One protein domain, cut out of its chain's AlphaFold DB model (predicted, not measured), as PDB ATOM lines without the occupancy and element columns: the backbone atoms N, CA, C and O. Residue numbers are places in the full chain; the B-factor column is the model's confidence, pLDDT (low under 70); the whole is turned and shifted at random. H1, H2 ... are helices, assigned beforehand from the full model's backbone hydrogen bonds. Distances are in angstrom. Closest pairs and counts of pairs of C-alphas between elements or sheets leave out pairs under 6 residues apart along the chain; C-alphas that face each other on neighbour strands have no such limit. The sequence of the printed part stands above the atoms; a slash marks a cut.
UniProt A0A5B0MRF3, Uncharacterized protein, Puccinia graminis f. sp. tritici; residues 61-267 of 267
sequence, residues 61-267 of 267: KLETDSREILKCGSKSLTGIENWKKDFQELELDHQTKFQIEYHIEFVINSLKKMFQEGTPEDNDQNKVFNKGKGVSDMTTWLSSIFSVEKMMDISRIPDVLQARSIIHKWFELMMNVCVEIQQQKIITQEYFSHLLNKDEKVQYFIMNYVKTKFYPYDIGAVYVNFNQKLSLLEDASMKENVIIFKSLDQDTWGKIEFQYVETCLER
ATOM      1  N   LYS A  61     215.596 227.372 115.965       59.59
ATOM      2  CA  LYS A  61     215.929 226.296 116.909       59.59
ATOM      3  C   LYS A  61     214.779 225.294 117.079       59.59
ATOM      4  O   LYS A  61     215.018 224.100 116.993       59.59
ATOM      5  N   LEU A  62     213.544 225.773 117.237       58.53
ATOM      6  CA  LEU A  62     212.337 224.936 117.335       58.53
ATOM      7  C   LEU A  62     212.111 224.087 116.073       58.53
ATOM      8  O   LEU A  62     211.818 222.898 116.170       58.53
ATOM      9  N   GLU A  63     212.300 224.672 114.888       58.41
ATOM     10  CA  GLU A  63     212.192 223.956 113.610       58.41
ATOM     11  C   GLU A  63     213.297 222.899 113.431       58.41
ATOM     12  O   GLU A  63     213.057 221.842 112.844       58.41
ATOM     13  N   THR A  64     214.501 223.165 113.949       60.97
ATOM     14  CA  THR A  64     215.627 222.217 113.915       60.97
ATOM     15  C   THR A  64     215.392 221.054 114.880       60.97
ATOM     16  O   THR A  64     215.461 219.903 114.453       60.97
ATOM     17  N   ASP A  65     215.009 221.347 116.126       65.00
ATOM     18  CA  ASP A  65     214.705 220.346 117.156       65.00
ATOM     19  C   ASP A  65     213.543 219.433 116.698       65.00
ATOM     20  O   ASP A  65     213.631 218.210 116.771       65.00
ATOM     21  N   SER A  66     212.485 219.998 116.100       67.31
ATOM     22  CA  SER A  66     211.362 219.228 115.535       67.31
ATOM     23  C   SER A  66     211.787 218.295 114.390       67.31
ATOM     24  O   SER A  66     211.380 217.131 114.320       67.31
ATOM     25  N   ARG A  67     212.664 218.768 113.494       71.69
ATOM     26  CA  ARG A  67     213.182 217.960 112.381       71.69
ATOM     27  C   ARG A  67     214.059 216.808 112.870       71.69
ATOM     28  O   ARG A  67     214.012 215.723 112.286       71.69
ATOM     29  N   GLU A  68     214.851 217.028 113.913       76.69
ATOM     30  CA  GLU A  68     215.685 215.991 114.523       76.69
ATOM     31  C   GLU A  68     214.838 214.905 115.192       76.69
ATOM     32  O   GLU A  68     215.077 213.724 114.934       76.69
ATOM     33  N   ILE A  69     213.786 215.284 115.927       76.50
ATOM     34  CA  ILE A  69     212.816 214.357 116.531       76.50
ATOM     35  C   ILE A  69     212.166 213.464 115.472       76.50
ATOM     36  O   ILE A  69     212.148 212.240 115.611       76.50
ATOM     37  N   LEU A  70     211.680 214.055 114.376       76.56
ATOM     38  CA  LEU A  70     211.033 213.306 113.297       76.56
ATOM     39  C   LEU A  70     212.009 212.384 112.558       76.56
ATOM     40  O   LEU A  70     211.655 211.257 112.206       76.56
ATOM     41  N   LYS A  71     213.250 212.832 112.334       82.06
ATOM     42  CA  LYS A  71     214.295 212.004 111.720       82.06
ATOM     43  C   LYS A  71     214.652 210.811 112.611       82.06
ATOM     44  O   LYS A  71     214.806 209.701 112.104       82.06
ATOM     45  N   CYS A  72     214.763 211.050 113.914       79.88
ATOM     46  CA  CYS A  72     215.027 210.039 114.928       79.88
ATOM     47  C   CYS A  72     213.908 208.987 114.957       79.88
ATOM     48  O   CYS A  72     214.144 207.807 114.696       79.88
ATOM     49  N   GLY A  73     212.659 209.447 115.097       81.50
ATOM     50  CA  GLY A  73     211.484 208.582 115.074       81.50
ATOM     51  C   GLY A  73     211.362 207.773 113.784       81.50
ATOM     52  O   GLY A  73     211.079 206.580 113.832       81.50
ATOM     53  N   SER A  74     211.655 208.376 112.628       84.44
ATOM     54  CA  SER A  74     211.661 207.675 111.336       84.44
ATOM     55  C   SER A  74     212.691 206.538 111.282       84.44
ATOM     56  O   SER A  74     212.368 205.432 110.837       84.44
ATOM     57  N   LYS A  75     213.912 206.762 111.790       89.25
ATOM     58  CA  LYS A  75     214.957 205.726 111.862       89.25
ATOM     59  C   LYS A  75     214.513 204.552 112.741       89.25
ATOM     60  O   LYS A  75     214.609 203.406 112.303       89.25
ATOM     61  N   SER A  76     213.993 204.834 113.933       86.69
ATOM     62  CA  SER A  76     213.538 203.802 114.872       86.69
ATOM     63  C   SER A  76     212.339 203.014 114.352       86.69
ATOM     64  O   SER A  76     212.346 201.783 114.392       86.69
ATOM     65  N   LEU A  77     211.354 203.691 113.755       88.81
ATOM     66  CA  LEU A  77     210.213 203.034 113.113       88.81
ATOM     67  C   LEU A  77     210.646 202.137 111.948       88.81
ATOM     68  O   LEU A  77     210.188 201.002 111.855       88.81
ATOM     69  N   THR A  78     211.582 202.596 111.111       91.62
ATOM     70  CA  THR A  78     212.137 201.784 110.014       91.62
ATOM     71  C   THR A  78     212.846 200.536 110.548       91.62
ATOM     72  O   THR A  78     212.708 199.448 109.989       91.62
ATOM     73  N   GLY A  79     213.595 200.668 111.648       91.25
ATOM     74  CA  GLY A  79     214.259 199.544 112.308       91.25
ATOM     75  C   GLY A  79     213.270 198.492 112.808       91.25
ATOM     76  O   GLY A  79     213.468 197.303 112.557       91.25
ATOM     77  N   ILE A  80     212.180 198.932 113.441       89.50
ATOM     78  CA  ILE A  80     211.110 198.057 113.936       89.50
ATOM     79  C   ILE A  80     210.352 197.388 112.783       89.50
ATOM     80  O   ILE A  80     210.073 196.194 112.848       89.50
ATOM     81  N   GLU A  81     210.056 198.113 111.702       90.50
ATOM     82  CA  GLU A  81     209.400 197.541 110.519       90.50
ATOM     83  C   GLU A  81     210.277 196.491 109.824       90.50
ATOM     84  O   GLU A  81     209.773 195.460 109.377       90.50
ATOM     85  N   ASN A  82     211.593 196.706 109.762       92.38
ATOM     86  CA  ASN A  82     212.523 195.705 109.242       92.38
ATOM     87  C   ASN A  82     212.616 194.491 110.166       92.38
ATOM     88  O   ASN A  82     212.538 193.363 109.697       92.38
ATOM     89  N   TRP A  83     212.705 194.714 111.477       92.75
ATOM     90  CA  TRP A  83     212.680 193.628 112.450       92.75
ATOM     91  C   TRP A  83     211.391 192.801 112.364       92.75
ATOM     92  O   TRP A  83     211.443 191.578 112.441       92.75
ATOM     93  N   LYS A  84     210.239 193.442 112.130       90.75
ATOM     94  CA  LYS A  84     208.964 192.748 111.914       90.75
ATOM     95  C   LYS A  84     209.033 191.796 110.716       90.75
ATOM     96  O   LYS A  84     208.488 190.701 110.801       90.75
ATOM     97  N   LYS A  85     209.695 192.187 109.621       90.75
ATOM     98  CA  LYS A  85     209.899 191.309 108.453       90.75
ATOM     99  C   LYS A  85     210.768 190.109 108.818       90.75
ATOM    100  O   LYS A  85     210.354 188.988 108.558       90.75
ATOM    101  N   ASP A  86     211.891 190.342 109.501       89.19
ATOM    102  CA  ASP A  86     212.776 189.266 109.974       89.19
ATOM    103  C   ASP A  86     212.007 188.288 110.889       89.19
ATOM    104  O   ASP A  86     212.110 187.072 110.764       89.19
ATOM    105  N   PHE A  87     211.169 188.816 111.786       87.00
ATOM    106  CA  PHE A  87     210.325 188.022 112.679       87.00
ATOM    107  C   PHE A  87     209.281 187.178 111.927       87.00
ATOM    108  O   PHE A  87     208.953 186.074 112.356       87.00
ATOM    109  N   GLN A  88     208.755 187.664 110.800       86.94
ATOM    110  CA  GLN A  88     207.765 186.928 110.007       86.94
ATOM    111  C   GLN A  88     208.325 185.665 109.354       86.94
ATOM    112  O   GLN A  88     207.534 184.772 109.032       86.94
ATOM    113  N   GLU A  89     209.643 185.580 109.194       86.75
ATOM    114  CA  GLU A  89     210.342 184.403 108.674       86.75
ATOM    115  C   GLU A  89     210.486 183.293 109.726       86.75
ATOM    116  O   GLU A  89     210.759 182.152 109.364       86.75
ATOM    117  N   LEU A  90     210.254 183.588 111.013       84.12
ATOM    118  CA  LEU A  90     210.303 182.578 112.067       84.12
ATOM    119  C   LEU A  90     209.128 181.597 111.977       84.12
ATOM    120  O   LEU A  90     207.956 181.980 111.860       84.12
ATOM    121  N   GLU A  91     209.456 180.313 112.117       83.94
ATOM    122  CA  GLU A  91     208.489 179.227 112.241       83.94
ATOM    123  C   GLU A  91     207.890 179.216 113.653       83.94
ATOM    124  O   GLU A  91     208.443 178.654 114.598       83.94
ATOM    125  N   LEU A  92     206.745 179.881 113.788       80.38
ATOM    126  CA  LEU A  92     205.963 179.980 115.016       80.38
ATOM    127  C   LEU A  92     204.555 179.435 114.799       80.38
ATOM    128  O   LEU A  92     204.011 179.494 113.692       80.38
ATOM    129  N   ASP A  93     203.926 178.968 115.878       84.50
ATOM    130  CA  ASP A  93     202.504 178.660 115.832       84.50
ATOM    131  C   ASP A  93     201.682 179.927 115.535       84.50
ATOM    132  O   ASP A  93     202.050 181.056 115.886       84.50
ATOM    133  N   HIS A  94     200.543 179.731 114.874       83.50
ATOM    134  CA  HIS A  94     199.701 180.826 114.400       83.50
ATOM    135  C   HIS A  94     199.243 181.760 115.533       83.50
ATOM    136  O   HIS A  94     199.125 182.968 115.331       83.50
ATOM    137  N   GLN A  95     198.979 181.227 116.729       83.75
ATOM    138  CA  GLN A  95     198.486 182.023 117.849       83.75
ATOM    139  C   GLN A  95     199.591 182.920 118.415       83.75
ATOM    140  O   GLN A  95     199.355 184.112 118.619       83.75
ATOM    141  N   THR A  96     200.789 182.381 118.631       81.06
ATOM    142  CA  THR A  96     201.951 183.146 119.101       81.06
ATOM    143  C   THR A  96     202.332 184.225 118.095       81.06
ATOM    144  O   THR A  96     202.486 185.391 118.470       81.06
ATOM    145  N   LYS A  97     202.382 183.874 116.804       84.69
ATOM    146  CA  LYS A  97     202.675 184.823 115.725       84.69
ATOM    147  C   LYS A  97     201.673 185.980 115.702       84.69
ATOM    148  O   LYS A  97     202.087 187.135 115.746       84.69
ATOM    149  N   PHE A  98     200.372 185.682 115.747       84.62
ATOM    150  CA  PHE A  98     199.319 186.703 115.774       84.62
ATOM    151  C   PHE A  98     199.429 187.638 116.986       84.62
ATOM    152  O   PHE A  98     199.294 188.853 116.853       84.62
ATOM    153  N   GLN A  99     199.682 187.095 118.181       83.69
ATOM    154  CA  GLN A  99     199.783 187.912 119.392       83.69
ATOM    155  C   GLN A  99     200.993 188.849 119.368       83.69
ATOM    156  O   GLN A  99     200.881 189.993 119.813       83.69
ATOM    157  N   ILE A 100     202.129 188.372 118.858       83.44
ATOM    158  CA  ILE A 100     203.338 189.185 118.731       83.44
ATOM    159  C   ILE A 100     203.140 190.250 117.649       83.44
ATOM    160  O   ILE A 100     203.392 191.420 117.915       83.44
ATOM    161  N   GLU A 101     202.596 189.902 116.480       86.62
ATOM    162  CA  GLU A 101     202.283 190.875 115.422       86.62
ATOM    163  C   GLU A 101     201.328 191.973 115.901       86.62
ATOM    164  O   GLU A 101     201.581 193.153 115.659       86.62
ATOM    165  N   TYR A 102     200.278 191.606 116.640       86.50
ATOM    166  CA  TYR A 102     199.358 192.572 117.238       86.50
ATOM    167  C   TYR A 102     200.079 193.533 118.193       86.50
ATOM    168  O   TYR A 102     199.858 194.745 118.158       86.50
ATOM    169  N   HIS A 103     200.964 193.003 119.038       86.06
ATOM    170  CA  HIS A 103     201.747 193.820 119.955       86.06
ATOM    171  C   HIS A 103     202.723 194.748 119.209       86.06
ATOM    172  O   HIS A 103     202.828 195.922 119.557       86.06
ATOM    173  N   ILE A 104     203.370 194.279 118.141       86.06
ATOM    174  CA  ILE A 104     204.275 195.097 117.320       86.06
ATOM    175  C   ILE A 104     203.522 196.248 116.656       86.06
ATOM    176  O   ILE A 104     203.997 197.381 116.679       86.06
ATOM    177  N   GLU A 105     202.338 195.993 116.103       88.50
ATOM    178  CA  GLU A 105     201.492 197.050 115.536       88.50
ATOM    179  C   GLU A 105     201.099 198.084 116.589       88.50
ATOM    180  O   GLU A 105     201.138 199.292 116.339       88.50
ATOM    181  N   PHE A 106     200.770 197.632 117.800       86.19
ATOM    182  CA  PHE A 106     200.538 198.532 118.920       86.19
ATOM    183  C   PHE A 106     201.776 199.393 119.221       86.19
ATOM    184  O   PHE A 106     201.636 200.610 119.367       86.19
ATOM    185  N   VAL A 107     202.980 198.810 119.256       86.94
ATOM    186  CA  VAL A 107     204.236 199.550 119.473       86.94
ATOM    187  C   VAL A 107     204.480 200.561 118.354       86.94
ATOM    188  O   VAL A 107     204.680 201.737 118.644       86.94
ATOM    189  N   ILE A 108     204.395 200.160 117.083       86.94
ATOM    190  CA  ILE A 108     204.602 201.047 115.924       86.94
ATOM    191  C   ILE A 108     203.658 202.251 115.983       86.94
ATOM    192  O   ILE A 108     204.100 203.395 115.854       86.94
ATOM    193  N   ASN A 109     202.364 202.014 116.202       85.69
ATOM    194  CA  ASN A 109     201.369 203.084 116.274       85.69
ATOM    195  C   ASN A 109     201.608 204.003 117.476       85.69
ATOM    196  O   ASN A 109     201.458 205.223 117.371       85.69
ATOM    197  N   SER A 110     202.043 203.429 118.594       84.00
ATOM    198  CA  SER A 110     202.399 204.172 119.797       84.00
ATOM    199  C   SER A 110     203.603 205.084 119.561       84.00
ATOM    200  O   SER A 110     203.532 206.286 119.809       84.00
ATOM    201  N   LEU A 111     204.686 204.553 118.996       84.94
ATOM    202  CA  LEU A 111     205.879 205.339 118.692       84.94
ATOM    203  C   LEU A 111     205.590 206.427 117.651       84.94
ATOM    204  O   LEU A 111     206.012 207.565 117.842       84.94
ATOM    205  N   LYS A 112     204.811 206.129 116.599       84.50
ATOM    206  CA  LYS A 112     204.365 207.132 115.613       84.50
ATOM    207  C   LYS A 112     203.673 208.306 116.295       84.50
ATOM    208  O   LYS A 112     204.065 209.449 116.081       84.50
ATOM    209  N   LYS A 113     202.693 208.016 117.155       82.19
ATOM    210  CA  LYS A 113     201.971 209.038 117.912       82.19
ATOM    211  C   LYS A 113     202.908 209.839 118.819       82.19
ATOM    212  O   LYS A 113     202.836 211.060 118.836       82.19
ATOM    213  N   MET A 114     203.828 209.168 119.509       79.50
ATOM    214  CA  MET A 114     204.789 209.809 120.408       79.50
ATOM    215  C   MET A 114     205.712 210.796 119.696       79.50
ATOM    216  O   MET A 114     205.882 211.918 120.156       79.50
ATOM    217  N   PHE A 115     206.315 210.379 118.582       79.44
ATOM    218  CA  PHE A 115     207.236 211.227 117.830       79.44
ATOM    219  C   PHE A 115     206.508 212.366 117.112       79.44
ATOM    220  O   PHE A 115     207.108 213.412 116.902       79.44
ATOM    221  N   GLN A 116     205.225 212.192 116.771       75.62
ATOM    222  CA  GLN A 116     204.378 213.261 116.234       75.62
ATOM    223  C   GLN A 116     203.997 214.284 117.314       75.62
ATOM    224  O   GLN A 116     204.212 215.476 117.123       75.62
ATOM    225  N   GLU A 117     203.482 213.829 118.460       70.31
ATOM    226  CA  GLU A 117     203.053 214.690 119.576       70.31
ATOM    227  C   GLU A 117     204.230 215.325 120.331       70.31
ATOM    228  O   GLU A 117     204.081 216.390 120.923       70.31
ATOM    229  N   GLY A 118     205.406 214.693 120.291       57.62
ATOM    230  CA  GLY A 118     206.653 215.214 120.845       57.62
ATOM    231  C   GLY A 118     207.311 216.306 119.998       57.62
ATOM    232  O   GLY A 118     208.308 216.876 120.434       57.62
ATOM    233  N   THR A 119     206.783 216.622 118.806       56.72
ATOM    234  CA  THR A 119     207.272 217.779 118.048       56.72
ATOM    235  C   THR A 119     206.845 219.081 118.734       56.72
ATOM    236  O   THR A 119     205.676 219.242 119.095       56.72
ATOM    237  N   PRO A 120     207.765 220.041 118.937       52.94
ATOM    238  CA  PRO A 120     207.417 221.338 119.490       52.94
ATOM    239  C   PRO A 120     206.680 222.160 118.424       52.94
ATOM    240  O   PRO A 120     207.269 222.999 117.748       52.94
ATOM    241  N   GLU A 121     205.384 221.913 118.244       44.47
ATOM    242  CA  GLU A 121     204.523 222.873 117.558       44.47
ATOM    243  C   GLU A 121     204.381 224.125 118.426       44.47
ATOM    244  O   GLU A 121     204.092 224.033 119.624       44.47
ATOM    245  N   ASP A 122     204.622 225.270 117.786       41.50
ATOM    246  CA  ASP A 122     204.634 226.630 118.315       41.50
ATOM    247  C   ASP A 122     203.801 226.825 119.599       41.50
ATOM    248  O   ASP A 122     202.585 226.622 119.646       41.50
ATOM    249  N   ASN A 123     204.479 227.371 120.610       38.09
ATOM    250  CA  ASN A 123     203.887 228.203 121.657       38.09
ATOM    251  C   ASN A 123     203.226 227.551 122.887       38.09
ATOM    252  O   ASN A 123     202.295 228.122 123.453       38.09
ATOM    253  N   ASP A 124     203.766 226.453 123.423       40.44
ATOM    254  CA  ASP A 124     203.571 226.190 124.856       40.44
ATOM    255  C   ASP A 124     204.751 225.417 125.460       40.44
ATOM    256  O   ASP A 124     204.923 224.220 125.237       40.44
ATOM    257  N   GLN A 125     205.528 226.077 126.326       41.84
ATOM    258  CA  GLN A 125     206.514 225.432 127.214       41.84
ATOM    259  C   GLN A 125     205.864 224.437 128.207       41.84
ATOM    260  O   GLN A 125     206.533 223.898 129.082       41.84
ATOM    261  N   ASN A 126     204.564 224.169 128.057       39.81
ATOM    262  CA  ASN A 126     203.764 223.243 128.841       39.81
ATOM    263  C   ASN A 126     203.266 222.005 128.069       39.81
ATOM    264  O   ASN A 126     202.428 221.281 128.605       39.81
ATOM    265  N   LYS A 127     203.741 221.752 126.840       43.09
ATOM    266  CA  LYS A 127     203.443 220.519 126.076       43.09
ATOM    267  C   LYS A 127     204.437 219.372 126.323       43.09
ATOM    268  O   LYS A 127     204.497 218.422 125.556       43.09
ATOM    269  N   VAL A 128     205.169 219.390 127.436       46.53
ATOM    270  CA  VAL A 128     205.546 218.111 128.063       46.53
ATOM    271  C   VAL A 128     204.227 217.376 128.328       46.53
ATOM    272  O   VAL A 128     203.275 218.059 128.692       46.53
ATOM    273  N   PHE A 129     204.140 216.057 128.127       48.88
ATOM    274  CA  PHE A 129     202.980 215.158 128.346       48.88
ATOM    275  C   PHE A 129     202.334 215.220 129.772       48.88
ATOM    276  O   PHE A 129     202.017 214.213 130.391       48.88
ATOM    277  N   ASN A 130     202.109 216.416 130.316       40.66
ATOM    278  CA  ASN A 130     201.810 216.752 131.706       40.66
ATOM    279  C   ASN A 130     200.540 217.607 131.865       40.66
ATOM    280  O   ASN A 130     200.164 217.927 132.991       40.66
ATOM    281  N   LYS A 131     199.834 217.976 130.785       37.06
ATOM    282  CA  LYS A 131     198.547 218.687 130.890       37.06
ATOM    283  C   LYS A 131     197.367 217.785 130.510       37.06
ATOM    284  O   LYS A 131     196.951 217.724 129.360       37.06
ATOM    285  N   GLY A 132     196.778 217.146 131.522       36.62
ATOM    286  CA  GLY A 132     195.327 216.909 131.574       36.62
ATOM    287  C   GLY A 132     194.790 215.507 131.257       36.62
ATOM    288  O   GLY A 132     193.637 215.246 131.588       36.62
ATOM    289  N   LYS A 133     195.587 214.589 130.699       37.72
ATOM    290  CA  LYS A 133     195.281 213.143 130.671       37.72
ATOM    291  C   LYS A 133     196.361 212.425 131.464       37.72
ATOM    292  O   LYS A 133     197.535 212.723 131.285       37.72
ATOM    293  N   GLY A 134     195.948 211.628 132.445       42.88
ATOM    294  CA  GLY A 134     196.748 211.311 133.624       42.88
ATOM    295  C   GLY A 134     198.126 210.734 133.307       42.88
ATOM    296  O   GLY A 134     198.277 209.933 132.393       42.88
ATOM    297  N   VAL A 135     199.107 211.067 134.147       46.38
ATOM    298  CA  VAL A 135     200.423 210.402 134.236       46.38
ATOM    299  C   VAL A 135     200.278 208.866 134.193       46.38
ATOM    300  O   VAL A 135     201.106 208.185 133.601       46.38
ATOM    301  N   SER A 136     199.169 208.340 134.729       49.94
ATOM    302  CA  SER A 136     198.768 206.927 134.680       49.94
ATOM    303  C   SER A 136     198.553 206.361 133.267       49.94
ATOM    304  O   SER A 136     198.828 205.184 133.046       49.94
ATOM    305  N   ASP A 137     198.052 207.148 132.312       57.66
ATOM    306  CA  ASP A 137     197.797 206.675 130.944       57.66
ATOM    307  C   ASP A 137     199.117 206.512 130.189       57.66
ATOM    308  O   ASP A 137     199.311 205.525 129.484       57.66
ATOM    309  N   MET A 138     200.058 207.442 130.388       59.38
ATOM    310  CA  MET A 138     201.374 207.406 129.750       59.38
ATOM    311  C   MET A 138     202.270 206.308 130.328       59.38
ATOM    312  O   MET A 138     203.009 205.677 129.570       59.38
ATOM    313  N   THR A 139     202.210 206.055 131.643       62.62
ATOM    314  CA  THR A 139     202.997 204.978 132.260       62.62
ATOM    315  C   THR A 139     202.476 203.650 131.759       62.62
ATOM    316  O   THR A 139     203.217 202.912 131.132       62.62
ATOM    317  N   THR A 140     201.170 203.407 131.891       66.25
ATOM    318  CA  THR A 140     200.525 202.171 131.425       66.25
ATOM    319  C   THR A 140     200.804 201.914 129.945       66.25
ATOM    320  O   THR A 140     201.029 200.775 129.533       66.25
ATOM    321  N   TRP A 141     200.835 202.976 129.143       68.00
ATOM    322  CA  TRP A 141     201.137 202.914 127.723       68.00
ATOM    323  C   TRP A 141     202.601 202.570 127.415       68.00
ATOM    324  O   TRP A 141     202.840 201.630 126.658       68.00
ATOM    325  N   LEU A 142     203.584 203.239 128.031       72.19
ATOM    326  CA  LEU A 142     205.002 202.893 127.856       72.19
ATOM    327  C   LEU A 142     205.301 201.491 128.393       72.19
ATOM    328  O   LEU A 142     205.951 200.700 127.721       72.19
ATOM    329  N   SER A 143     204.753 201.114 129.542       75.38
ATOM    330  CA  SER A 143     204.910 199.765 130.101       75.38
ATOM    331  C   SER A 143     204.290 198.693 129.208       75.38
ATOM    332  O   SER A 143     204.775 197.561 129.140       75.38
ATOM    333  N   SER A 144     203.233 199.046 128.472       76.75
ATOM    334  CA  SER A 144     202.660 198.165 127.456       76.75
ATOM    335  C   SER A 144     203.611 197.962 126.282       76.75
ATOM    336  O   SER A 144     203.652 196.852 125.773       76.75
ATOM    337  N   ILE A 145     204.407 198.967 125.896       78.69
ATOM    338  CA  ILE A 145     205.439 198.856 124.849       78.69
ATOM    339  C   ILE A 145     206.575 197.903 125.261       78.69
ATOM    340  O   ILE A 145     207.079 197.160 124.425       78.69
ATOM    341  N   PHE A 146     206.949 197.870 126.544       79.00
ATOM    342  CA  PHE A 146     208.019 196.997 127.058       79.00
ATOM    343  C   PHE A 146     207.556 195.584 127.445       79.00
ATOM    344  O   PHE A 146     208.330 194.795 127.986       79.00
ATOM    345  N   SER A 147     206.297 195.231 127.179       78.31
ATOM    346  CA  SER A 147     205.751 193.921 127.537       78.31
ATOM    347  C   SER A 147     206.297 192.816 126.621       78.31
ATOM    348  O   SER A 147     205.793 192.602 125.524       78.31
ATOM    349  N   VAL A 148     207.311 192.082 127.093       70.50
ATOM    350  CA  VAL A 148     208.032 191.051 126.311       70.50
ATOM    351  C   VAL A 148     207.692 189.608 126.674       70.50
ATOM    352  O   VAL A 148     208.192 188.694 126.031       70.50
ATOM    353  N   GLU A 149     206.823 189.368 127.658       68.44
ATOM    354  CA  GLU A 149     206.480 188.018 128.149       68.44
ATOM    355  C   GLU A 149     206.132 187.036 127.021       68.44
ATOM    356  O   GLU A 149     206.570 185.891 127.023       68.44
ATOM    357  N   LYS A 150     205.410 187.516 126.004       65.19
ATOM    358  CA  LYS A 150     204.972 186.713 124.856       65.19
ATOM    359  C   LYS A 150     206.064 186.465 123.815       65.19
ATOM    360  O   LYS A 150     205.944 185.530 123.037       65.19
ATOM    361  N   MET A 151     207.109 187.291 123.792       67.00
ATOM    362  CA  MET A 151     208.249 187.161 122.874       67.00
ATOM    363  C   MET A 151     209.322 186.202 123.404       67.00
ATOM    364  O   MET A 151     210.186 185.779 122.644       67.00
ATOM    365  N   MET A 152     209.278 185.859 124.695       65.25
ATOM    366  CA  MET A 152     210.353 185.130 125.375       65.25
ATOM    367  C   MET A 152     210.169 183.605 125.426       65.25
ATOM    368  O   MET A 152     211.060 182.926 125.933       65.25
ATOM    369  N   ASP A 153     209.091 183.033 124.874       67.56
ATOM    370  CA  ASP A 153     208.939 181.567 124.745       67.56
ATOM    371  C   ASP A 153     209.708 181.027 123.520       67.56
ATOM    372  O   ASP A 153     209.166 180.429 122.591       67.56
ATOM    373  N   ILE A 154     211.017 181.284 123.516       65.00
ATOM    374  CA  ILE A 154     211.958 180.902 122.450       65.00
ATOM    375  C   ILE A 154     212.144 179.384 122.354       65.00
ATOM    376  O   ILE A 154     212.608 178.881 121.335       65.00
ATOM    377  N   SER A 155     211.794 178.651 123.417       60.59
ATOM    378  CA  SER A 155     211.919 177.193 123.516       60.59
ATOM    379  C   SER A 155     211.119 176.434 122.465       60.59
ATOM    380  O   SER A 155     211.432 175.282 122.180       60.59
ATOM    381  N   ARG A 156     210.082 177.058 121.902       66.88
ATOM    382  CA  ARG A 156     209.193 176.427 120.921       66.88
ATOM    383  C   ARG A 156     209.643 176.624 119.476       66.88
ATOM    384  O   ARG A 156     208.996 176.093 118.580       66.88
ATOM    385  N   ILE A 157     210.718 177.379 119.246       74.12
ATOM    386  CA  ILE A 157     211.179 177.734 117.903       74.12
ATOM    387  C   ILE A 157     212.215 176.703 117.436       74.12
ATOM    388  O   ILE A 157     213.203 176.493 118.143       74.12
ATOM    389  N   PRO A 158     212.031 176.082 116.252       75.38
ATOM    390  CA  PRO A 158     212.983 175.117 115.702       75.38
ATOM    391  C   PRO A 158     214.405 175.679 115.547       75.38
ATOM    392  O   PRO A 158     215.370 175.022 115.938       75.38
ATOM    393  N   ASP A 159     214.540 176.909 115.036       82.69
ATOM    394  CA  ASP A 159     215.823 177.611 114.929       82.69
ATOM    395  C   ASP A 159     216.031 178.581 116.103       82.69
ATOM    396  O   ASP A 159     215.779 179.789 116.038       82.69
ATOM    397  N   VAL A 160     216.514 178.026 117.215       80.19
ATOM    398  CA  VAL A 160     216.772 178.774 118.454       80.19
ATOM    399  C   VAL A 160     217.822 179.875 118.262       80.19
ATOM    400  O   VAL A 160     217.756 180.905 118.939       80.19
ATOM    401  N   LEU A 161     218.800 179.693 117.365       82.31
ATOM    402  CA  LEU A 161     219.855 180.685 117.137       82.31
ATOM    403  C   LEU A 161     219.319 181.883 116.356       82.31
ATOM    404  O   LEU A 161     219.547 183.025 116.767       82.31
ATOM    405  N   GLN A 162     218.564 181.633 115.283       84.81
ATOM    406  CA  GLN A 162     217.893 182.683 114.520       84.81
ATOM    407  C   GLN A 162     216.904 183.446 115.405       84.81
ATOM    408  O   GLN A 162     216.951 184.677 115.463       84.81
ATOM    409  N   ALA A 163     216.071 182.736 116.169       83.31
ATOM    410  CA  ALA A 163     215.124 183.371 117.074       83.31
ATOM    411  C   ALA A 163     215.802 184.207 118.160       83.31
ATOM    412  O   ALA A 163     215.367 185.324 118.434       83.31
ATOM    413  N   ARG A 164     216.901 183.718 118.751       82.75
ATOM    414  CA  ARG A 164     217.665 184.495 119.735       82.75
ATOM    415  C   ARG A 164     218.240 185.767 119.119       82.75
ATOM    416  O   ARG A 164     218.182 186.811 119.760       82.75
ATOM    417  N   SER A 165     218.772 185.690 117.899       86.00
ATOM    418  CA  SER A 165     219.300 186.852 117.174       86.00
ATOM    419  C   SER A 165     218.211 187.898 116.914       86.00
ATOM    420  O   SER A 165     218.386 189.080 117.222       86.00
ATOM    421  N   ILE A 166     217.040 187.459 116.442       87.94
ATOM    422  CA  ILE A 166     215.883 188.330 116.216       87.94
ATOM    423  C   ILE A 166     215.427 188.955 117.538       87.94
ATOM    424  O   ILE A 166     215.309 190.174 117.626       87.94
ATOM    425  N   ILE A 167     215.244 188.176 118.602       87.06
ATOM    426  CA  ILE A 167     214.837 188.708 119.910       87.06
ATOM    427  C   ILE A 167     215.873 189.697 120.462       87.06
ATOM    428  O   ILE A 167     215.499 190.747 120.978       87.06
ATOM    429  N   HIS A 168     217.170 189.419 120.322       87.00
ATOM    430  CA  HIS A 168     218.216 190.353 120.736       87.00
ATOM    431  C   HIS A 168     218.069 191.709 120.036       87.00
ATOM    432  O   HIS A 168     218.059 192.751 120.691       87.00
ATOM    433  N   LYS A 169     217.866 191.684 118.715       89.56
ATOM    434  CA  LYS A 169     217.661 192.885 117.900       89.56
ATOM    435  C   LYS A 169     216.414 193.670 118.321       89.56
ATOM    436  O   LYS A 169     216.442 194.897 118.281       89.56
ATOM    437  N   TRP A 170     215.349 192.999 118.771       89.94
ATOM    438  CA  TRP A 170     214.185 193.678 119.356       89.94
ATOM    439  C   TRP A 170     214.569 194.482 120.598       89.94
ATOM    440  O   TRP A 170     214.260 195.670 120.686       89.94
ATOM    441  N   PHE A 171     215.280 193.854 121.538       89.38
ATOM    442  CA  PHE A 171     215.714 194.545 122.746       89.38
ATOM    443  C   PHE A 171     216.630 195.731 122.428       89.38
ATOM    444  O   PHE A 171     216.451 196.797 123.010       89.38
ATOM    445  N   GLU A 172     217.562 195.585 121.483       89.38
ATOM    446  CA  GLU A 172     218.423 196.692 121.051       89.38
ATOM    447  C   GLU A 172     217.626 197.860 120.463       89.38
ATOM    448  O   GLU A 172     217.840 199.005 120.861       89.38
ATOM    449  N   LEU A 173     216.673 197.586 119.566       90.75
ATOM    450  CA  LEU A 173     215.819 198.618 118.975       90.75
ATOM    451  C   LEU A 173     215.035 199.379 120.045       90.75
ATOM    452  O   LEU A 173     215.008 200.606 120.043       90.75
ATOM    453  N   MET A 174     214.430 198.658 120.983       89.81
ATOM    454  CA  MET A 174     213.606 199.259 122.026       89.81
ATOM    455  C   MET A 174     214.432 200.008 123.083       89.81
ATOM    456  O   MET A 174     213.997 201.055 123.562       89.81
ATOM    457  N   MET A 175     215.643 199.540 123.403       89.38
ATOM    458  CA  MET A 175     216.591 200.289 124.239       89.38
ATOM    459  C   MET A 175     217.024 201.589 123.555       89.38
ATOM    460  O   MET A 175     217.002 202.644 124.188       89.38
ATOM    461  N   ASN A 176     217.312 201.550 122.253       88.88
ATOM    462  CA  ASN A 176     217.646 202.755 121.497       88.88
ATOM    463  C   ASN A 176     216.473 203.743 121.485       88.88
ATOM    464  O   ASN A 176     216.672 204.927 121.735       88.88
ATOM    465  N   VAL A 177     215.239 203.262 121.311       88.31
ATOM    466  CA  VAL A 177     214.032 204.093 121.423       88.31
ATOM    467  C   VAL A 177     213.942 204.778 122.796       88.31
ATOM    468  O   VAL A 177     213.678 205.978 122.849       88.31
ATOM    469  N   CYS A 178     214.213 204.080 123.906       87.19
ATOM    470  CA  CYS A 178     214.270 204.700 125.240       87.19
ATOM    471  C   CYS A 178     215.268 205.860 125.303       87.19
ATOM    472  O   CYS A 178     214.952 206.928 125.832       87.19
ATOM    473  N   VAL A 179     216.476 205.638 124.780       87.75
ATOM    474  CA  VAL A 179     217.535 206.651 124.742       87.75
ATOM    475  C   VAL A 179     217.097 207.846 123.907       87.75
ATOM    476  O   VAL A 179     217.236 208.985 124.344       87.75
ATOM    477  N   GLU A 180     216.526 207.602 122.732       86.19
ATOM    478  CA  GLU A 180     216.073 208.642 121.816       86.19
ATOM    479  C   GLU A 180     214.963 209.500 122.432       86.19
ATOM    480  O   GLU A 180     215.045 210.725 122.394       86.19
ATOM    481  N   ILE A 181     213.964 208.884 123.071       82.50
ATOM    482  CA  ILE A 181     212.870 209.600 123.748       82.50
ATOM    483  C   ILE A 181     213.413 210.517 124.854       82.50
ATOM    484  O   ILE A 181     212.935 211.644 125.022       82.50
ATOM    485  N   GLN A 182     214.428 210.059 125.590       83.44
ATOM    486  CA  GLN A 182     215.056 210.828 126.660       83.44
ATOM    487  C   GLN A 182     215.963 211.949 126.122       83.44
ATOM    488  O   GLN A 182     215.864 213.087 126.586       83.44
ATOM    489  N   GLN A 183     216.796 211.678 125.113       84.81
ATOM    490  CA  GLN A 183     217.679 212.673 124.486       84.81
ATOM    491  C   GLN A 183     216.894 213.804 123.819       84.81
ATOM    492  O   GLN A 183     217.254 214.974 123.948       84.81
ATOM    493  N   GLN A 184     215.793 213.452 123.157       82.19
ATOM    494  CA  GLN A 184     214.892 214.397 122.508       82.19
ATOM    495  C   GLN A 184     213.944 215.104 123.489       82.19
ATOM    496  O   GLN A 184     213.144 215.940 123.077       82.19
ATOM    497  N   LYS A 185     214.026 214.790 124.792       80.69
ATOM    498  CA  LYS A 185     213.180 215.360 125.858       80.69
ATOM    499  C   LYS A 185     211.680 215.229 125.581       80.69
ATOM    500  O   LYS A 185     210.892 216.056 126.036       80.69
ATOM    501  N   ILE A 186     211.287 214.171 124.870       78.44
ATOM    502  CA  ILE A 186     209.877 213.820 124.655       78.44
ATOM    503  C   ILE A 186     209.218 213.512 126.010       78.44
ATOM    504  O   ILE A 186     208.058 213.847 126.243       78.44
ATOM    505  N   ILE A 187     209.993 212.931 126.930       78.31
ATOM    506  CA  ILE A 187     209.651 212.787 128.348       78.31
ATOM    507  C   ILE A 187     210.667 213.524 129.220       78.31
ATOM    508  O   ILE A 187     211.820 213.713 128.828       78.31
ATOM    509  N   THR A 188     210.255 213.921 130.426       81.38
ATOM    510  CA  THR A 188     211.183 214.541 131.381       81.38
ATOM    511  C   THR A 188     212.105 213.506 132.017       81.38
ATOM    512  O   THR A 188     211.795 212.313 132.061       81.38
ATOM    513  N   GLN A 189     213.235 213.966 132.557       82.50
ATOM    514  CA  GLN A 189     214.187 213.092 133.242       82.50
ATOM    515  C   GLN A 189     213.575 212.450 134.495       82.50
ATOM    516  O   GLN A 189     213.859 211.292 134.789       82.50
ATOM    517  N   GLU A 190     212.724 213.176 135.221       83.00
ATOM    518  CA  GLU A 190     212.025 212.665 136.404       83.00
ATOM    519  C   GLU A 190     211.083 211.529 136.016       83.00
ATOM    520  O   GLU A 190     211.064 210.484 136.665       83.00
ATOM    521  N   TYR A 191     210.341 211.710 134.923       81.69
ATOM    522  CA  TYR A 191     209.424 210.699 134.424       81.69
ATOM    523  C   TYR A 191     210.168 209.471 133.885       81.69
ATOM    524  O   TYR A 191     209.800 208.340 134.195       81.69
ATOM    525  N   PHE A 192     211.259 209.678 133.144       84.31
ATOM    526  CA  PHE A 192     212.125 208.594 132.681       84.31
ATOM    527  C   PHE A 192     212.724 207.803 133.848       84.31
ATOM    528  O   PHE A 192     212.676 206.577 133.860       84.31
ATOM    529  N   SER A 193     213.229 208.494 134.872       87.06
ATOM    530  CA  SER A 193     213.745 207.855 136.084       87.06
ATOM    531  C   SER A 193     212.651 207.080 136.821       87.06
ATOM    532  O   SER A 193     212.888 205.946 137.237       87.06
ATOM    533  N   HIS A 194     211.443 207.636 136.938       87.12
ATOM    534  CA  HIS A 194     210.310 206.931 137.533       87.12
ATOM    535  C   HIS A 194     209.963 205.660 136.749       87.12
ATOM    536  O   HIS A 194     209.808 204.602 137.351       87.12
ATOM    537  N   LEU A 195     209.888 205.740 135.418       85.62
ATOM    538  CA  LEU A 195     209.609 204.596 134.549       85.62
ATOM    539  C   LEU A 195     210.627 203.465 134.762       85.62
ATOM    540  O   LEU A 195     210.238 202.328 134.992       85.62
ATOM    541  N   LEU A 196     211.925 203.781 134.752       89.69
ATOM    542  CA  LEU A 196     212.983 202.780 134.919       89.69
ATOM    543  C   LEU A 196     212.995 202.145 136.322       89.69
ATOM    544  O   LEU A 196     213.241 200.949 136.456       89.69
ATOM    545  N   ASN A 197     212.731 202.933 137.370       90.81
ATOM    546  CA  ASN A 197     212.933 202.506 138.762       90.81
ATOM    547  C   ASN A 197     211.655 202.059 139.487       90.81
ATOM    548  O   ASN A 197     211.734 201.473 140.568       90.81
ATOM    549  N   LYS A 198     210.468 202.331 138.934       88.94
ATOM    550  CA  LYS A 198     209.181 201.981 139.563       88.94
ATOM    551  C   LYS A 198     208.312 201.041 138.736       88.94
ATOM    552  O   LYS A 198     207.395 200.465 139.309       88.94
ATOM    553  N   ASP A 199     208.581 200.867 137.443       87.12
ATOM    554  CA  ASP A 199     207.779 199.981 136.602       87.12
ATOM    555  C   ASP A 199     208.391 198.580 136.475       87.12
ATOM    556  O   ASP A 199     209.462 198.391 135.896       87.12
ATOM    557  N   GLU A 200     207.682 197.579 136.993       85.50
ATOM    558  CA  GLU A 200     208.133 196.185 136.994       85.50
ATOM    559  C   GLU A 200     208.277 195.603 135.581       85.50
ATOM    560  O   GLU A 200     209.191 194.817 135.338       85.50
ATOM    561  N   LYS A 201     207.439 196.012 134.617       85.25
ATOM    562  CA  LYS A 201     207.534 195.519 133.233       85.25
ATOM    563  C   LYS A 201     208.781 196.055 132.549       85.25
ATOM    564  O   LYS A 201     209.440 195.328 131.811       85.25
ATOM    565  N   VAL A 202     209.129 197.311 132.817       87.56
ATOM    566  CA  VAL A 202     210.356 197.930 132.297       87.56
ATOM    567  C   VAL A 202     211.594 197.305 132.939       87.56
ATOM    568  O   VAL A 202     212.557 196.999 132.239       87.56
ATOM    569  N   GLN A 203     211.563 197.026 134.243       89.94
ATOM    570  CA  GLN A 203     212.642 196.296 134.920       89.94
ATOM    571  C   GLN A 203     212.809 194.885 134.352       89.94
ATOM    572  O   GLN A 203     213.927 194.476 134.033       89.94
ATOM    573  N   TYR A 204     211.701 194.173 134.134       87.88
ATOM    574  CA  TYR A 204     211.691 192.860 133.497       87.88
ATOM    575  C   TYR A 204     212.243 192.911 132.067       87.88
ATOM    576  O   TYR A 204     213.020 192.044 131.659       87.88
ATOM    577  N   PHE A 205     211.901 193.947 131.302       89.94
ATOM    578  CA  PHE A 205     212.454 194.181 129.973       89.94
ATOM    579  C   PHE A 205     213.979 194.370 130.015       89.94
ATOM    580  O   PHE A 205     214.700 193.693 129.282       89.94
ATOM    581  N   ILE A 206     214.483 195.231 130.908       89.81
ATOM    582  CA  ILE A 206     215.923 195.489 131.066       89.81
ATOM    583  C   ILE A 206     216.655 194.214 131.489       89.81
ATOM    584  O   ILE A 206     217.692 193.890 130.915       89.81
ATOM    585  N   MET A 207     216.105 193.453 132.438       87.94
ATOM    586  CA  MET A 207     216.659 192.161 132.845       87.94
ATOM    587  C   MET A 207     216.791 191.212 131.646       87.94
ATOM    588  O   MET A 207     217.846 190.607 131.450       87.94
ATOM    589  N   ASN A 208     215.758 191.091 130.809       86.56
ATOM    590  CA  ASN A 208     215.824 190.231 129.627       86.56
ATOM    591  C   ASN A 208     216.823 190.741 128.584       86.56
ATOM    592  O   ASN A 208     217.549 189.937 128.005       86.56
ATOM    593  N   TYR A 209     216.956 192.055 128.408       87.56
ATOM    594  CA  TYR A 209     218.015 192.613 127.571       87.56
ATOM    595  C   TYR A 209     219.412 192.240 128.089       87.56
ATOM    596  O   TYR A 209     220.236 191.743 127.319       87.56
ATOM    597  N   VAL A 210     219.664 192.382 129.393       85.62
ATOM    598  CA  VAL A 210     220.931 191.979 130.030       85.62
ATOM    599  C   VAL A 210     221.209 190.489 129.802       85.62
ATOM    600  O   VAL A 210     222.318 190.125 129.404       85.62
ATOM    601  N   LYS A 211     220.186 189.629 129.928       81.38
ATOM    602  CA  LYS A 211     220.288 188.195 129.604       81.38
ATOM    603  C   LYS A 211     220.739 187.937 128.172       81.38
ATOM    604  O   LYS A 211     221.400 186.930 127.938       81.38
ATOM    605  N   THR A 212     220.392 188.798 127.218       79.31
ATOM    606  CA  THR A 212     220.833 188.632 125.826       79.31
ATOM    607  C   THR A 212     222.273 189.090 125.568       79.31
ATOM    608  O   THR A 212     222.863 188.633 124.594       79.31
ATOM    609  N   LYS A 213     222.850 189.960 126.413       76.81
ATOM    610  CA  LYS A 213     224.216 190.497 126.244       76.81
ATOM    611  C   LYS A 213     225.299 189.616 126.861       76.81
ATOM    612  O   LYS A 213     226.372 189.477 126.284       76.81
ATOM    613  N   PHE A 214     225.026 189.000 128.006       69.94
ATOM    614  CA  PHE A 214     226.003 188.160 128.696       69.94
ATOM    615  C   PHE A 214     225.810 186.687 128.332       69.94
ATOM    616  O   PHE A 214     224.929 186.014 128.870       69.94
ATOM    617  N   TYR A 215     226.636 186.198 127.399       56.53
ATOM    618  CA  TYR A 215     226.715 184.787 127.008       56.53
ATOM    619  C   TYR A 215     228.183 184.307 127.001       56.53
ATOM    620  O   TYR A 215     229.043 185.055 126.537       56.53
ATOM    621  N   PRO A 216     228.486 183.070 127.439       54.09
ATOM    622  CA  PRO A 216     227.567 182.084 127.995       54.09
ATOM    623  C   PRO A 216     227.270 182.341 129.475       54.09
ATOM    624  O   PRO A 216     228.079 182.916 130.197       54.09
ATOM    625  N   TYR A 217     226.080 181.899 129.888       60.97
ATOM    626  CA  TYR A 217     225.573 181.850 131.262       60.97
ATOM    627  C   TYR A 217     226.410 180.902 132.131       60.97
ATOM    628  O   TYR A 217     225.922 179.877 132.594       60.97
ATOM    629  N   ASP A 218     227.697 181.181 132.277       59.78
ATOM    630  CA  ASP A 218     228.551 180.401 133.149       59.78
ATOM    631  C   ASP A 218     228.362 180.905 134.576       59.78
ATOM    632  O   ASP A 218     228.680 182.053 134.901       59.78
ATOM    633  N   ILE A 219     227.845 180.033 135.437       61.94
ATOM    634  CA  ILE A 219     227.772 180.280 136.873       61.94
ATOM    635  C   ILE A 219     229.145 180.662 137.430       61.94
ATOM    636  O   ILE A 219     229.216 181.484 138.334       61.94
ATOM    637  N   GLY A 220     230.233 180.151 136.839       61.78
ATOM    638  CA  GLY A 220     231.600 180.553 137.137       61.78
ATOM    639  C   GLY A 220     231.807 182.054 136.953       61.78
ATOM    640  O   GLY A 220     232.286 182.706 137.876       61.78
ATOM    641  N   ALA A 221     231.366 182.623 135.825       61.50
ATOM    642  CA  ALA A 221     231.453 184.058 135.549       61.50
ATOM    643  C   ALA A 221     230.626 184.897 136.536       61.50
ATOM    644  O   ALA A 221     231.062 185.970 136.947       61.50
ATOM    645  N   VAL A 222     229.468 184.393 136.970       63.31
ATOM    646  CA  VAL A 222     228.658 185.033 138.019       63.31
ATOM    647  C   VAL A 222     229.347 184.947 139.390       63.31
ATOM    648  O   VAL A 222     229.314 185.903 140.162       63.31
ATOM    649  N   TYR A 223     230.009 183.826 139.684       60.81
ATOM    650  CA  TYR A 223     230.625 183.533 140.980       60.81
ATOM    651  C   TYR A 223     231.948 184.281 141.216       60.81
ATOM    652  O   TYR A 223     232.275 184.598 142.359       60.81
ATOM    653  N   VAL A 224     232.711 184.621 140.167       58.75
ATOM    654  CA  VAL A 224     233.993 185.355 140.287       58.75
ATOM    655  C   VAL A 224     233.862 186.884 140.439       58.75
ATOM    656  O   VAL A 224     234.715 187.630 139.968       58.75
ATOM    657  N   ASN A 225     232.861 187.391 141.172       54.53
ATOM    658  CA  ASN A 225     232.694 188.835 141.446       54.53
ATOM    659  C   ASN A 225     232.597 189.707 140.175       54.53
ATOM    660  O   ASN A 225     233.125 190.823 140.123       54.53
ATOM    661  N   PHE A 226     231.921 189.224 139.133       69.25
ATOM    662  CA  PHE A 226     231.679 190.035 137.945       69.25
ATOM    663  C   PHE A 226     230.649 191.125 138.263       69.25
ATOM    664  O   PHE A 226     229.465 190.847 138.446       69.25
ATOM    665  N   ASN A 227     231.097 192.381 138.345       78.56
ATOM    666  CA  ASN A 227     230.200 193.526 138.476       78.56
ATOM    667  C   ASN A 227     229.504 193.766 137.130       78.56
ATOM    668  O   ASN A 227     230.009 194.498 136.277       78.56
ATOM    669  N   GLN A 228     228.336 193.148 136.953       79.44
ATOM    670  CA  GLN A 228     227.576 193.176 135.701       79.44
ATOM    671  C   GLN A 228     227.242 194.604 135.267       79.44
ATOM    672  O   GLN A 228     227.326 194.922 134.079       79.44
ATOM    673  N   LYS A 229     226.925 195.492 136.222       85.62
ATOM    674  CA  LYS A 229     226.650 196.903 135.921       85.62
ATOM    675  C   LYS A 229     227.868 197.569 135.314       85.62
ATOM    676  O   LYS A 229     227.749 198.262 134.310       85.62
ATOM    677  N   LEU A 230     229.030 197.376 135.932       84.56
ATOM    678  CA  LEU A 230     230.274 197.971 135.464       84.56
ATOM    679  C   LEU A 230     230.619 197.461 134.066       84.56
ATOM    680  O   LEU A 230     230.915 198.264 133.189       84.56
ATOM    681  N   SER A 231     230.471 196.162 133.823       83.62
ATOM    682  CA  SER A 231     230.723 195.580 132.506       83.62
ATOM    683  C   SER A 231     229.797 196.133 131.424       83.62
ATOM    684  O   SER A 231     230.265 196.430 130.332       83.62
ATOM    685  N   LEU A 232     228.514 196.368 131.727       85.19
ATOM    686  CA  LEU A 232     227.603 197.061 130.803       85.19
ATOM    687  C   LEU A 232     227.998 198.521 130.561       85.19
ATOM    688  O   LEU A 232     227.748 199.053 129.485       85.19
ATOM    689  N   LEU A 233     228.565 199.195 131.562       86.56
ATOM    690  CA  LEU A 233     228.978 200.594 131.452       86.56
ATOM    691  C   LEU A 233     230.300 200.767 130.691       86.56
ATOM    692  O   LEU A 233     230.511 201.819 130.089       86.56
ATOM    693  N   GLU A 234     231.176 199.766 130.743       85.25
ATOM    694  CA  GLU A 234     232.494 199.766 130.100       85.25
ATOM    695  C   GLU A 234     232.487 199.127 128.705       85.25
ATOM    696  O   GLU A 234     233.387 199.399 127.907       85.25
ATOM    697  N   ASP A 235     231.473 198.324 128.373       82.25
ATOM    698  CA  ASP A 235     231.327 197.744 127.040       82.25
ATOM    699  C   ASP A 235     231.099 198.839 125.981       82.25
ATOM    700  O   ASP A 235     230.125 199.597 126.002       82.25
ATOM    701  N   ALA A 236     232.000 198.891 124.997       83.06
ATOM    702  CA  ALA A 236     231.920 199.813 123.872       83.06
ATOM    703  C   ALA A 236     230.619 199.653 123.066       83.06
ATOM    704  O   ALA A 236     230.113 200.645 122.536       83.06
ATOM    705  N   SER A 237     230.054 198.440 123.009       80.94
ATOM    706  CA  SER A 237     228.781 198.158 122.335       80.94
ATOM    707  C   SER A 237     227.581 198.817 123.028       80.94
ATOM    708  O   SER A 237     226.547 199.053 122.406       80.94
ATOM    709  N   MET A 238     227.735 199.195 124.300       82.81
ATOM    710  CA  MET A 238     226.674 199.752 125.137       82.81
ATOM    711  C   MET A 238     226.684 201.277 125.193       82.81
ATOM    712  O   MET A 238     225.809 201.858 125.833       82.81
ATOM    713  N   LYS A 239     227.633 201.946 124.522       84.00
ATOM    714  CA  LYS A 239     227.876 203.395 124.627       84.00
ATOM    715  C   LYS A 239     226.612 204.253 124.492       84.00
ATOM    716  O   LYS A 239     226.479 205.245 125.205       84.00
ATOM    717  N   GLU A 240     225.696 203.874 123.603       82.44
ATOM    718  CA  GLU A 240     224.429 204.586 123.382       82.44
ATOM    719  C   GLU A 240     223.425 204.351 124.527       82.44
ATOM    720  O   GLU A 240     222.738 205.277 124.952       82.44
ATOM    721  N   ASN A 241     223.423 203.154 125.118       85.12
ATOM    722  CA  ASN A 241     222.492 202.714 126.162       85.12
ATOM    723  C   ASN A 241     222.993 202.950 127.598       85.12
ATOM    724  O   ASN A 241     222.237 202.761 128.554       85.12
ATOM    725  N   VAL A 242     224.234 203.423 127.777       86.31
ATOM    726  CA  VAL A 242     224.836 203.749 129.088       86.31
ATOM    727  C   VAL A 242     223.925 204.638 129.941       86.31
ATOM    728  O   VAL A 242     223.886 204.498 131.166       86.31
ATOM    729  N   ILE A 243     223.182 205.557 129.318       86.69
ATOM    730  CA  ILE A 243     222.306 206.488 130.034       86.69
ATOM    731  C   ILE A 243     221.175 205.785 130.791       86.69
ATOM    732  O   ILE A 243     220.800 206.240 131.872       86.69
ATOM    733  N   ILE A 244     220.689 204.649 130.282       89.38
ATOM    734  CA  ILE A 244     219.655 203.849 130.941       89.38
ATOM    735  C   ILE A 244     220.226 203.257 132.229       89.38
ATOM    736  O   ILE A 244     219.682 203.484 133.306       89.38
ATOM    737  N   PHE A 245     221.389 202.605 132.154       89.44
ATOM    738  CA  PHE A 245     222.021 201.970 133.318       89.44
ATOM    739  C   PHE A 245     222.509 202.971 134.370       89.44
ATOM    740  O   PHE A 245     222.494 202.667 135.564       89.44
ATOM    741  N   LYS A 246     222.900 204.180 133.951       89.69
ATOM    742  CA  LYS A 246     223.200 205.291 134.870       89.69
ATOM    743  C   LYS A 246     221.956 205.855 135.557       89.69
ATOM    744  O   LYS A 246     222.081 206.390 136.653       89.69
ATOM    745  N   SER A 247     220.788 205.748 134.925       89.94
ATOM    746  CA  SER A 247     219.513 206.249 135.461       89.94
ATOM    747  C   SER A 247     218.812 205.252 136.393       89.94
ATOM    748  O   SER A 247     217.832 205.621 137.043       89.94
ATOM    749  N   LEU A 248     219.307 204.012 136.472       91.88
ATOM    750  CA  LEU A 248     218.856 203.007 137.433       91.88
ATOM    751  C   LEU A 248     219.461 203.274 138.813       91.88
ATOM    752  O   LEU A 248     220.692 203.308 138.965       91.88
ATOM    753  N   ASP A 249     218.591 203.409 139.810       93.44
ATOM    754  CA  ASP A 249     218.972 203.461 141.212       93.44
ATOM    755  C   ASP A 249     219.572 202.121 141.673       93.44
ATOM    756  O   ASP A 249     219.549 201.098 140.975       93.44
ATOM    757  N   GLN A 250     220.220 202.161 142.835       91.56
ATOM    758  CA  GLN A 250     220.945 201.007 143.355       91.56
ATOM    759  C   GLN A 250     220.000 199.844 143.681       91.56
ATOM    760  O   GLN A 250     220.339 198.699 143.391       91.56
ATOM    761  N   ASP A 251     218.818 200.135 144.224       92.62
ATOM    762  CA  ASP A 251     217.843 199.120 144.625       92.62
ATOM    763  C   ASP A 251     217.256 198.397 143.407       92.62
ATOM    764  O   ASP A 251     217.151 197.172 143.388       92.62
ATOM    765  N   THR A 252     216.908 199.144 142.360       93.25
ATOM    766  CA  THR A 252     216.380 198.613 141.101       93.25
ATOM    767  C   THR A 252     217.426 197.772 140.392       93.25
ATOM    768  O   THR A 252     217.126 196.668 139.942       93.25
ATOM    769  N   TRP A 253     218.669 198.259 140.323       92.75
ATOM    770  CA  TRP A 253     219.753 197.461 139.764       92.75
ATOM    771  C   TRP A 253     219.967 196.168 140.556       92.75
ATOM    772  O   TRP A 253     220.049 195.104 139.952       92.75
ATOM    773  N   GLY A 254     219.989 196.243 141.890       89.38
ATOM    774  CA  GLY A 254     220.149 195.068 142.746       89.38
ATOM    775  C   GLY A 254     219.070 194.010 142.504       89.38
ATOM    776  O   GLY A 254     219.377 192.822 142.477       89.38
ATOM    777  N   LYS A 255     217.820 194.422 142.246       90.62
ATOM    778  CA  LYS A 255     216.739 193.500 141.858       90.62
ATOM    779  C   LYS A 255     216.985 192.840 140.501       90.62
ATOM    780  O   LYS A 255     216.847 191.626 140.393       90.62
ATOM    781  N   ILE A 256     217.348 193.625 139.485       89.50
ATOM    782  CA  ILE A 256     217.627 193.119 138.130       89.50
ATOM    783  C   ILE A 256     218.789 192.122 138.159       89.50
ATOM    784  O   ILE A 256     218.698 191.048 137.566       89.50
ATOM    785  N   GLU A 257     219.864 192.468 138.865       86.50
ATOM    786  CA  GLU A 257     221.045 191.623 139.033       86.50
ATOM    787  C   GLU A 257     220.695 190.333 139.779       86.50
ATOM    788  O   GLU A 257     221.022 189.248 139.307       86.50
ATOM    789  N   PHE A 258     219.948 190.422 140.884       85.88
ATOM    790  CA  PHE A 258     219.501 189.244 141.627       85.88
ATOM    791  C   PHE A 258     218.663 188.290 140.759       85.88
ATOM    792  O   PHE A 258     218.953 187.097 140.710       85.88
ATOM    793  N   GLN A 259     217.682 188.808 140.013       84.50
ATOM    794  CA  GLN A 259     216.850 188.000 139.110       84.50
ATOM    795  C   GLN A 259     217.652 187.385 137.956       84.50
ATOM    796  O   GLN A 259     217.377 186.265 137.511       84.50
ATOM    797  N   TYR A 260     218.655 188.105 137.448       81.31
ATOM    798  CA  TYR A 260     219.579 187.558 136.462       81.31
ATOM    799  C   TYR A 260     220.352 186.365 137.042       81.31
ATOM    800  O   TYR A 260     220.389 185.309 136.409       81.31
ATOM    801  N   VAL A 261     220.903 186.505 138.253       80.06
ATOM    802  CA  VAL A 261     221.633 185.431 138.949       80.06
ATOM    803  C   VAL A 261     220.738 184.219 139.197       80.06
ATOM    804  O   VAL A 261     221.151 183.101 138.905       80.06
ATOM    805  N   GLU A 262     219.506 184.423 139.667       81.12
ATOM    806  CA  GLU A 262     218.519 183.352 139.860       81.12
ATOM    807  C   GLU A 262     218.285 182.563 138.562       81.12
ATOM    808  O   GLU A 262     218.378 181.340 138.545       81.12
ATOM    809  N   THR A 263     218.135 183.259 137.433       76.69
ATOM    810  CA  THR A 263     217.958 182.601 136.125       76.69
ATOM    811  C   THR A 263     219.186 181.785 135.698       76.69
ATOM    812  O   THR A 263     219.057 180.798 134.973       76.69
ATOM    813  N   CYS A 264     220.390 182.198 136.102       74.44
ATOM    814  CA  CYS A 264     221.610 181.428 135.860       74.44
ATOM    815  C   CYS A 264     221.702 180.171 136.741       74.44
ATOM    816  O   CYS A 264     222.404 179.244 136.356       74.44
ATOM    817  N   LEU A 265     221.018 180.145 137.892       72.25
ATOM    818  CA  LEU A 265     220.996 179.019 138.833       72.25
ATOM    819  C   LEU A 265     219.925 177.968 138.505       72.25
ATOM    820  O   LEU A 265     220.100 176.803 138.840       72.25
ATOM    821  N   GLU A 266     218.819 178.365 137.874       65.88
ATOM    822  CA  GLU A 266     217.703 177.472 137.514       65.88
ATOM    823  C   GLU A 266     217.971 176.569 136.288       65.88
ATOM    824  O   GLU A 266     217.084 175.825 135.862       65.88
ATOM    825  N   ARG A 267     219.170 176.632 135.700       56.44
ATOM    826  CA  ARG A 267     219.581 175.846 134.524       56.44
ATOM    827  C   ARG A 267     220.592 174.768 134.876       56.44
ATOM    828  O   ARG A 267     220.494 173.691 134.249       56.44
TER     829      ARG A 267
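This is residues 61 to 267 of the 267 residues of an uncharacterized protein of Puccinia graminis f. sp. tritici (UniProt A0A5B0MRF3). Three long helices, H1, H2 and H4, run side by side, their centres making a triangle; H6 crosses H4 on the side away from H1, and H10 crosses the far side of H6. H3 packs on H2, the short helix H9 packs on the ends of H4 and H5 with H8 on its outer side, and H7 sits by the last turns of H10. The printed part has 207 residues with ten named helices, H1 to H10 in order, and no named strand; the class is all helix. It is compact, with a radius of gyration of the C-alphas of 17.9 A, and spans 57 by 41 by 31 A.

H1, residues 61 to 88, begins at C-alpha 61 (215.929, 226.296, 116.909) and is 40.8 A long. H2, residues 94 to 117, and H4, residues 160 to 183, are each 34.4 A long; between them comes H3, residues 135 to 145. H5 is residues 189 to 198, and H6, residues 200 to 213, is 20.2 A long. H7 is residues 219 to 223, H8 228 to 234 and H9 242 to 247. H10, residues 250 to 265, is 22.4 A long and ends at C-alpha 265 (220.996, 179.019, 138.833).

H1 and H2 form a helical hairpin and touch at a shallow tilt of 6 degrees, with C-alphas 73 and 115 closest at 5.7 A. H1 touches H4 at a shallow tilt of 12 degrees, opposite ways, with C-alphas 76 and 177 closest at 6.6 A. H2 and H4 are near each other. H3 touches residues 103 to 110 of H2 alone, at a steep tilt of 45 degrees, with C-alphas 107 and 145 closest at 5.6 A. H6 touches residues 168 to 172 of H4 alone, at a steep tilt of 56 degrees, with C-alphas 171 and 209 closest at 5.7 A. H10 touches H6 at a steep tilt of 55 degrees, with C-alphas 207 and 256 closest at 5.5 A; H4 and H10 are apart. H5 and H6 touch only at the corner. H9 touches H8, with C-alphas 233 and 242 closest at 5.7 A. H9 only just touches H5, and H7 only just touches H10, each with 3 pairs of C-alphas within 8 A. The helix packing is mostly crossed: of the 8 pairs of helices that touch and have a tilt, leaving out those that touch only at the corner or at their ends, 2 are at a shallow tilt. In the ten helices every O i to N i+4 pair is within hydrogen-bond range.

The C-alphas farthest apart, of Asn 123 and Gly 220, are 57.3 A apart. The printed part has no cut. The links H2 to H3 and H3 to H4 are long, with 17 and 14 residues. Mean pLDDT of the printed part is 77.3; residues 61 to 66, 118 to 141, 149 to 156, 214 to 226 and 266 to 267 are under 70.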